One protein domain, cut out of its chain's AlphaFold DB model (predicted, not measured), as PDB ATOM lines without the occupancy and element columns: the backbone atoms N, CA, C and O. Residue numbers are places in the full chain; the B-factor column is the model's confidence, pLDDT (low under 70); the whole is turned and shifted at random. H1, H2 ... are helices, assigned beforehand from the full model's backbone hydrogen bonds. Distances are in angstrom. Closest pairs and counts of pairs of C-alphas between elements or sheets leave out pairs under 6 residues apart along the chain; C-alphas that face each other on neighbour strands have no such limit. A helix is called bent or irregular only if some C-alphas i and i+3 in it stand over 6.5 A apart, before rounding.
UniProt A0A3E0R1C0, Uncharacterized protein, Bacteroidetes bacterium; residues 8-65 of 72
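AT A GLANCE: This is residues 8 to 65 of the 72 residues of an uncharacterized protein of Bacteroidetes bacterium (UniProt A0A3E0R1C0). The two longest helices, H1 and H2, open from a tight turn as a V, and a third helix, H3, packs steeply across H2 and reaches H1 with its last residue, Leu 58. A single short turn of helix, H4, follows H3 and packs on it, away from H1 and H2. The printed part has 58 residues, with four named helices in the order H1, H2, H3, H4 along the chain and no named strand, and its class is all helix, with 41 residues in the helices. It is compact, with a radius of gyration of the C-alphas of 10.3 A, and its C-alphas span 28 by 21 by 21 A along their three main axes, a rounded outline.

HOW THE PARTS SIT: H1, residues 13 to 25, and H2, residues 27 to 39, form a helical hairpin, two helices that follow each other, touch and run opposite ways. Their lines stand at a steep tilt of 36 degrees, only just past shallow. H1 touches H2 with residues 19 to 23 alone, and H2 touches H1 with residues 29 to 30 alone; the closest C-alphas of the two helices are those of Arg 23 and Val 30, 5.8 A apart. H3, residues 48 to 58, is the hub, the helix that touches most other helices. It touches H2 with 13 pairs of C-alphas within 8 A, the closest being those of Ala 33 and Ile 54, 4.8 A apart. H2 and H3 run opposite ways at a steep tilt of 59 degrees, with their centres 9.1 A apart. H3 touches H1 as well, and the closest C-alphas there are those of Lys 18 and Leu 58, 6.0 A apart. The lines of H1 and H3 are about perpendicular, at 89 degrees. The helix packing is mostly crossed: of the three pairs of helices that touch and have a tilt, 0 are at a shallow one. H4, residues 62 to 65, touches H3, with the C-alphas of Cys 55 and Trp 62 closest at 5.9 A, and is apart from H1 and from H2. In H2 and H3 every pair of O of residue i and N of residue i+4 is within hydrogen-bond range, in H1 7 of 9 are, and H4 is too short for such a pair.

IN THESE COORDINATES: H1 runs from Pro 13, with its C-alpha at (219.131, 151.691, 143.299), to Asp 25, with its C-alpha at (226.027, 167.476, 153.160), 19.8 A from first to last C-alpha. It is neither bent nor irregular, but only just: C-alphas 21 and 24 are 6.1 A apart. H2 runs from Pro 27 to Lys 39 and is 18.3 A long from first to last C-alpha. H3 runs from Val 48 to Leu 58, 15.4 A from first to last C-alpha. H4 has four residues, from Trp 62 to Ile 65, whose C-alpha is at (207.136, 159.625, 145.731).

THE WHOLE: The two C-alphas farthest apart are those of Gln 24 in H1 and Ile 44 in the link from H2 to H3, 28.8 A. The C-alphas of the first and last printed residues, Tyr 8 and Ile 65, are 12.5 A apart. The printed part has no cut. The links from H1 to H2 and from H3 to H4 are tight, with 1 and 3 residues between the helices, and the link from H2 to H3 is short, with 8 residues. The mean pLDDT of the printed part is 95.5, and no printed residue is under 70; the mean over H4 is 92.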
ATOM      1  N   TYR A   8     212.393 151.450 152.543       96.06
ATOM      2  CA  TYR A   8     213.849 151.487 152.381       96.06
ATOM      3  C   TYR A   8     214.360 150.304 151.549       96.06
ATOM      4  O   TYR A   8     215.126 150.485 150.607       96.06
ATOM      5  N   LYS A   9     213.881 149.088 151.843       94.81
ATOM      6  CA  LYS A   9     214.249 147.877 151.092       94.81
ATOM      7  C   LYS A   9     213.753 147.893 149.650       94.81
ATOM      8  O   LYS A   9     214.333 147.213 148.813       94.81
ATOM      9  N   ARG A  10     212.681 148.636 149.379       94.75
ATOM     10  CA  ARG A  10     212.102 148.788 148.041       94.75
ATOM     11  C   ARG A  10     212.616 150.027 147.317       94.75
ATOM     12  O   ARG A  10     212.160 150.298 146.215       94.75
ATOM     13  N   LEU A  11     213.522 150.810 147.896       96.00
ATOM     14  CA  LEU A  11     214.036 152.008 147.245       96.00
ATOM     15  C   LEU A  11     214.864 151.623 146.014       96.00
ATOM     16  O   LEU A  11     215.806 150.837 146.118       96.00
ATOM     17  N   LYS A  12     214.543 152.196 144.847       95.69
ATOM     18  CA  LYS A  12     215.278 151.872 143.617       95.69
ATOM     19  C   LYS A  12     216.763 152.258 143.745       95.69
ATOM     20  O   LYS A  12     217.076 153.298 144.339       95.69
ATOM     21  N   PRO A  13     217.687 151.502 143.120       95.12
ATOM     22  CA  PRO A  13     219.131 151.691 143.299       95.12
ATOM     23  C   PRO A  13     219.643 153.111 143.013       95.12
ATOM     24  O   PRO A  13     220.534 153.606 143.697       95.12
ATOM     25  N   ASN A  14     219.059 153.805 142.033       95.44
ATOM     26  CA  ASN A  14     219.444 155.175 141.696       95.44
ATOM     27  C   ASN A  14     219.158 156.174 142.832       95.44
ATOM     28  O   ASN A  14     219.918 157.123 143.001       95.44
ATOM     29  N   TYR A  15     218.104 155.968 143.625       96.12
ATOM     30  CA  TYR A  15     217.798 156.817 144.782       96.12
ATOM     31  C   TYR A  15     218.591 156.412 146.026       96.12
ATOM     32  O   TYR A  15     218.878 157.265 146.862       96.12
ATOM     33  N   LEU A  16     219.023 155.151 146.120       94.50
ATOM     34  CA  LEU A  16     219.973 154.725 147.146       94.50
ATOM     35  C   LEU A  16     221.311 155.470 146.997       94.50
ATOM     36  O   LEU A  16     221.847 155.981 147.976       94.50
ATOM     37  N   ASN A  17     221.807 155.613 145.764       94.12
ATOM     38  CA  ASN A  17     223.016 156.398 145.489       94.12
ATOM     39  C   ASN A  17     222.847 157.866 145.902       94.12
ATOM     40  O   ASN A  17     223.724 158.413 146.566       94.12
ATOM     41  N   LYS A  18     221.688 158.473 145.613       95.00
ATOM     42  CA  LYS A  18     221.387 159.841 146.061       95.00
ATOM     43  C   LYS A  18     221.404 159.990 147.585       95.00
ATOM     44  O   LYS A  18     221.886 161.004 148.072       95.00
ATOM     45  N   LEU A  19     220.924 158.999 148.348       94.88
ATOM     46  CA  LEU A  19     221.033 159.026 149.818       94.88
ATOM     47  C   LEU A  19     222.488 159.028 150.284       94.88
ATOM     48  O   LEU A  19     222.824 159.725 151.238       94.88
ATOM     49  N   VAL A  20     223.341 158.235 149.631       94.75
ATOM     50  CA  VAL A  20     224.772 158.165 149.954       94.75
ATOM     51  C   VAL A  20     225.455 159.500 149.661       94.75
ATOM     52  O   VAL A  20     226.192 159.990 150.514       94.75
ATOM     53  N   GLU A  21     225.171 160.104 148.507       95.38
ATOM     54  CA  GLU A  21     225.682 161.425 148.120       95.38
ATOM     55  C   GLU A  21     225.209 162.510 149.100       95.38
ATOM     56  O   GLU A  21     226.029 163.189 149.719       95.38
ATOM     57  N   ALA A  22     223.898 162.596 149.346       95.88
ATOM     58  CA  ALA A  22     223.299 163.591 150.235       95.88
ATOM     59  C   ALA A  22     223.761 163.469 151.697       95.88
ATOM     60  O   ALA A  22     223.640 164.424 152.464       95.88
ATOM     61  N   ARG A  23     224.293 162.312 152.117       97.00
ATOM     62  CA  ARG A  23     224.756 162.114 153.499       97.00
ATOM     63  C   ARG A  23     225.968 162.976 153.834       97.00
ATOM     64  O   ARG A  23     226.145 163.301 155.006       97.00
ATOM     65  N   GLN A  24     226.789 163.324 152.843       95.56
ATOM     66  CA  GLN A  24     227.961 164.174 153.064       95.56
ATOM     67  C   GLN A  24     227.548 165.576 153.519       95.56
ATOM     68  O   GLN A  24     228.134 166.110 154.459       95.56
ATOM     69  N   ASP A  25     226.487 166.111 152.916       95.88
ATOM     70  CA  ASP A  25     226.027 167.476 153.160       95.88
ATOM     71  C   ASP A  25     224.947 167.550 154.254       95.88
ATOM     72  O   ASP A  25     224.925 168.481 155.060       95.88
ATOM     73  N   PHE A  26     224.061 166.548 154.325       96.19
ATOM     74  CA  PHE A  26     222.865 166.570 155.177       96.19
ATOM     75  C   PHE A  26     222.675 165.279 155.998       96.19
ATOM     76  O   PHE A  26     221.612 164.648 155.940       96.19
ATOM     77  N   PRO A  27     223.650 164.871 156.834       96.62
ATOM     78  CA  PRO A  27     223.637 163.564 157.500       96.62
ATOM     79  C   PRO A  27     222.399 163.331 158.381       96.62
ATOM     80  O   PRO A  27     221.857 162.226 158.419       96.62
ATOM     81  N   ASN A  28     221.909 164.375 159.058       97.12
ATOM     82  CA  ASN A  28     220.730 164.281 159.924       97.12
ATOM     83  C   ASN A  28     219.422 164.132 159.134       97.12
ATOM     84  O   ASN A  28     218.536 163.392 159.566       97.12
ATOM     85  N   MET A  29     219.303 164.810 157.987       96.62
ATOM     86  CA  MET A  29     218.126 164.693 157.119       96.62
ATOM     87  C   MET A  29     218.089 163.327 156.442       96.62
ATOM     88  O   MET A  29     217.044 162.682 156.446       96.62
ATOM     89  N   VAL A  30     219.238 162.831 155.968       97.94
ATOM     90  CA  VAL A  30     219.352 161.467 155.433       97.94
ATOM     91  C   VAL A  30     218.955 160.440 156.492       97.94
ATOM     92  O   VAL A  30     218.091 159.609 156.236       97.94
ATOM     93  N   ALA A  31     219.477 160.544 157.717       97.69
ATOM     94  CA  ALA A  31     219.097 159.635 158.799       97.69
ATOM     95  C   ALA A  31     217.597 159.709 159.154       97.69
ATOM     96  O   ALA A  31     217.004 158.723 159.598       97.69
ATOM     97  N   ALA A  32     216.956 160.871 159.008       97.81
ATOM     98  CA  ALA A  32     215.511 161.006 159.179       97.81
ATOM     99  C   ALA A  32     214.731 160.325 158.040       97.81
ATOM    100  O   ALA A  32     213.829 159.543 158.334       97.81
ATOM    101  N   ALA A  33     215.124 160.542 156.781       97.50
ATOM    102  CA  ALA A  33     214.526 159.888 155.617       97.50
ATOM    103  C   ALA A  33     214.650 158.357 155.692       97.50
ATOM    104  O   ALA A  33     213.666 157.647 155.510       97.50
ATOM    105  N   GLU A  34     215.831 157.838 156.033       97.81
ATOM    106  CA  GLU A  34     216.063 156.397 156.189       97.81
ATOM    107  C   GLU A  34     215.194 155.788 157.283       97.81
ATOM    108  O   GLU A  34     214.551 154.768 157.059       97.81
ATOM    109  N   ARG A  35     215.104 156.440 158.450       97.62
ATOM    110  CA  ARG A  35     214.232 155.972 159.538       97.62
ATOM    111  C   ARG A  35     212.761 155.988 159.146       97.62
ATOM    112  O   ARG A  35     212.040 155.075 159.533       97.62
ATOM    113  N   ALA A  36     212.316 157.007 158.415       97.31
ATOM    114  CA  ALA A  36     210.950 157.071 157.914       97.31
ATOM    115  C   ALA A  36     210.669 155.922 156.934       97.31
ATOM    116  O   ALA A  36     209.671 155.219 157.072       97.31
ATOM    117  N   MET A  37     211.578 155.679 155.987       97.19
ATOM    118  CA  MET A  37     211.439 154.603 155.008       97.19
ATOM    119  C   MET A  37     211.546 153.201 155.625       97.19
ATOM    120  O   MET A  37     210.906 152.276 155.136       97.19
ATOM    121  N   ASP A  38     212.339 153.015 156.679       97.06
ATOM    122  CA  ASP A  38     212.513 151.704 157.312       97.06
ATOM    123  C   ASP A  38     211.378 151.356 158.291       97.06
ATOM    124  O   ASP A  38     211.055 150.190 158.491       97.06
ATOM    125  N   LYS A  39     210.711 152.361 158.869       96.12
ATOM    126  CA  LYS A  39     209.536 152.150 159.734       96.12
ATOM    127  C   LYS A  39     208.246 151.902 158.964       96.12
ATOM    128  O   LYS A  39     207.324 151.308 159.517       96.12
ATOM    129  N   ASN A  40     208.167 152.381 157.727       95.06
ATOM    130  CA  ASN A  40     206.939 152.361 156.949       95.06
ATOM    131  C   ASN A  40     206.998 151.315 155.842       95.06
ATOM    132  O   ASN A  40     208.007 151.140 155.155       95.06
ATOM    133  N   VAL A  41     205.873 150.626 155.659       94.00
ATOM    134  CA  VAL A  41     205.681 149.714 154.534       94.00
ATOM    135  C   VAL A  41     205.040 150.464 153.378       94.00
ATOM    136  O   VAL A  41     205.495 150.282 152.259       94.00
ATOM    137  N   TRP A  42     204.052 151.335 153.604       93.50
ATOM    138  CA  TRP A  42     203.378 152.072 152.534       93.50
ATOM    139  C   TRP A  42     203.678 153.562 152.574       93.50
ATOM    140  O   TRP A  42     203.841 154.155 153.633       93.50
ATOM    141  N   VAL A  43     203.673 154.194 151.397       92.75
ATOM    142  CA  VAL A  43     203.789 155.656 151.277       92.75
ATOM    143  C   VAL A  43     202.652 156.366 152.018       92.75
ATOM    144  O   VAL A  43     202.880 157.414 152.604       92.75
ATOM    145  N   ILE A  44     201.446 155.789 152.023       93.50
ATOM    146  CA  ILE A  44     200.278 156.375 152.699       93.50
ATOM    147  C   ILE A  44     200.418 156.411 154.229       93.50
ATOM    148  O   ILE A  44     199.722 157.187 154.875       93.50
ATOM    149  N   ASP A  45     201.318 155.604 154.795       95.25
ATOM    150  CA  ASP A  45     201.581 155.582 156.236       95.25
ATOM    151  C   ASP A  45     202.539 156.709 156.663       95.25
ATOM    152  O   ASP A  45     202.662 157.005 157.851       95.25
ATOM    153  N   LEU A  46     203.208 157.361 155.701       95.75
ATOM    154  CA  LEU A  46     204.110 158.472 155.975       95.75
ATOM    155  C   LEU A  46     203.328 159.698 156.443       95.75
ATOM    156  O   LEU A  46     202.344 160.125 155.835       95.75
ATOM    157  N   THR A  47     203.845 160.350 157.477       96.88
ATOM    158  CA  THR A  47     203.436 161.718 157.788       96.88
ATOM    159  C   THR A  47     203.870 162.669 156.670       96.88
ATOM    160  O   THR A  47     204.850 162.426 155.959       96.88
ATOM    161  N   VAL A  48     203.194 163.817 156.553       94.69
ATOM    162  CA  VAL A  48     203.585 164.867 155.593       94.69
ATOM    163  C   VAL A  48     205.052 165.272 155.786       94.69
ATOM    164  O   VAL A  48     205.775 165.430 154.808       94.69
ATOM    165  N   GLY A  49     205.519 165.376 157.035       95.88
ATOM    166  CA  GLY A  49     206.909 165.728 157.337       95.88
ATOM    167  C   GLY A  49     207.921 164.671 156.885       95.88
ATOM    168  O   GLY A  49     208.973 165.016 156.349       95.88
ATOM    169  N   GLU A  50     207.606 163.386 157.053       97.00
ATOM    170  CA  GLU A  50     208.450 162.291 156.565       97.00
ATOM    171  C   GLU A  50     208.501 162.260 155.037       97.00
ATOM    172  O   GLU A  50     209.586 162.147 154.468       97.00
ATOM    173  N   MET A  51     207.352 162.437 154.380       96.25
ATOM    174  CA  MET A  51     207.267 162.541 152.925       96.25
ATOM    175  C   MET A  51     208.125 163.700 152.403       96.25
ATOM    176  O   MET A  51     208.965 163.478 151.535       96.25
ATOM    177  N   CYS A  52     207.984 164.906 152.968       95.19
ATOM    178  CA  CYS A  52     208.808 166.060 152.597       95.19
ATOM    179  C   CYS A  52     210.300 165.780 152.801       95.19
ATOM    180  O   CYS A  52     211.087 165.997 151.890       95.19
ATOM    181  N   THR A  53     210.681 165.208 153.947       96.56
ATOM    182  CA  THR A  53     212.089 164.896 154.242       96.56
ATOM    183  C   THR A  53     212.684 163.924 153.220       96.56
ATOM    184  O   THR A  53     213.799 164.131 152.748       96.56
ATOM    185  N   ILE A  54     211.948 162.868 152.856       97.00
ATOM    186  CA  ILE A  54     212.379 161.902 151.836       97.00
ATOM    187  C   ILE A  54     212.518 162.594 150.475       97.00
ATOM    188  O   ILE A  54     213.524 162.410 149.789       97.00
ATOM    189  N   CYS A  55     211.528 163.400 150.090       96.44
ATOM    190  CA  CYS A  55     211.513 164.099 148.812       96.44
ATOM    191  C   CYS A  55     212.649 165.117 148.672       96.44
ATOM    192  O   CYS A  55     213.316 165.129 147.635       96.44
ATOM    193  N   ASP A  56     212.911 165.899 149.719       95.69
ATOM    194  CA  ASP A  56     213.982 166.896 149.759       95.69
ATOM    195  C   ASP A  56     215.355 166.231 149.625       95.69
ATOM    196  O   ASP A  56     216.168 166.636 148.796       95.69
ATOM    197  N   VAL A  57     215.595 165.155 150.384       96.44
ATOM    198  CA  VAL A  57     216.863 164.411 150.342       96.44
ATOM    199  C   VAL A  57     217.097 163.760 148.976       96.44
ATOM    200  O   VAL A  57     218.222 163.730 148.482       96.44
ATOM    201  N   LEU A  58     216.048 163.227 148.350       95.62
ATOM    202  CA  LEU A  58     216.154 162.517 147.072       95.62
ATOM    203  C   LEU A  58     216.030 163.435 145.846       95.62
ATOM    204  O   LEU A  58     216.197 162.968 144.707       95.62
ATOM    205  N   GLY A  59     215.739 164.719 146.062       93.81
ATOM    206  CA  GLY A  59     215.491 165.703 145.015       93.81
ATOM    207  C   GLY A  59     214.360 165.264 144.087       93.81
ATOM    208  O   GLY A  59     214.563 165.174 142.873       93.81
ATOM    209  N   ILE A  60     213.209 164.902 144.658       94.44
ATOM    210  CA  ILE A  60     212.019 164.487 143.908       94.44
ATOM    211  C   ILE A  60     210.805 165.334 144.273       94.44
ATOM    212  O   ILE A  60     210.647 165.781 145.404       94.44
ATOM    213  N   ASP A  61     209.901 165.493 143.312       93.19
ATOM    214  CA  ASP A  61     208.583 166.064 143.565       93.19
ATOM    215  C   ASP A  61     207.742 165.086 144.411       93.19
ATOM    216  O   ASP A  61     207.669 163.891 144.112       93.19
ATOM    217  N   TRP A  62     207.101 165.598 145.462       90.62
ATOM    218  CA  TRP A  62     206.200 164.855 146.352       90.62
ATOM    219  C   TRP A  62     205.081 164.085 145.638       90.62
ATOM    220  O   TRP A  62     204.738 162.986 146.070       90.62
ATOM    221  N   ASN A  63     204.577 164.566 144.496       90.38
ATOM    222  CA  ASN A  63     203.565 163.861 143.707       90.38
ATOM    223  C   ASN A  63     204.113 162.600 143.032       90.38
ATOM    224  O   ASN A  63     203.338 161.814 142.504       90.38
ATOM    225  N   ASN A  64     205.433 162.399 143.029       92.88
ATOM    226  CA  ASN A  64     206.102 161.273 142.383       92.88
ATOM    227  C   ASN A  64     206.733 160.295 143.387       92.88
ATOM    228  O   ASN A  64     207.430 159.369 142.975       92.88
ATOM    229  N   ILE A  65     206.496 160.454 144.695       93.88
ATOM    230  CA  ILE A  65     207.136 159.625 145.731       93.88
ATOM    231  C   ILE A  65     206.810 158.126 145.601       93.88
ATOM    232  O   ILE A  65     207.631 157.277 145.922       93.88
TER     233      ILE A  65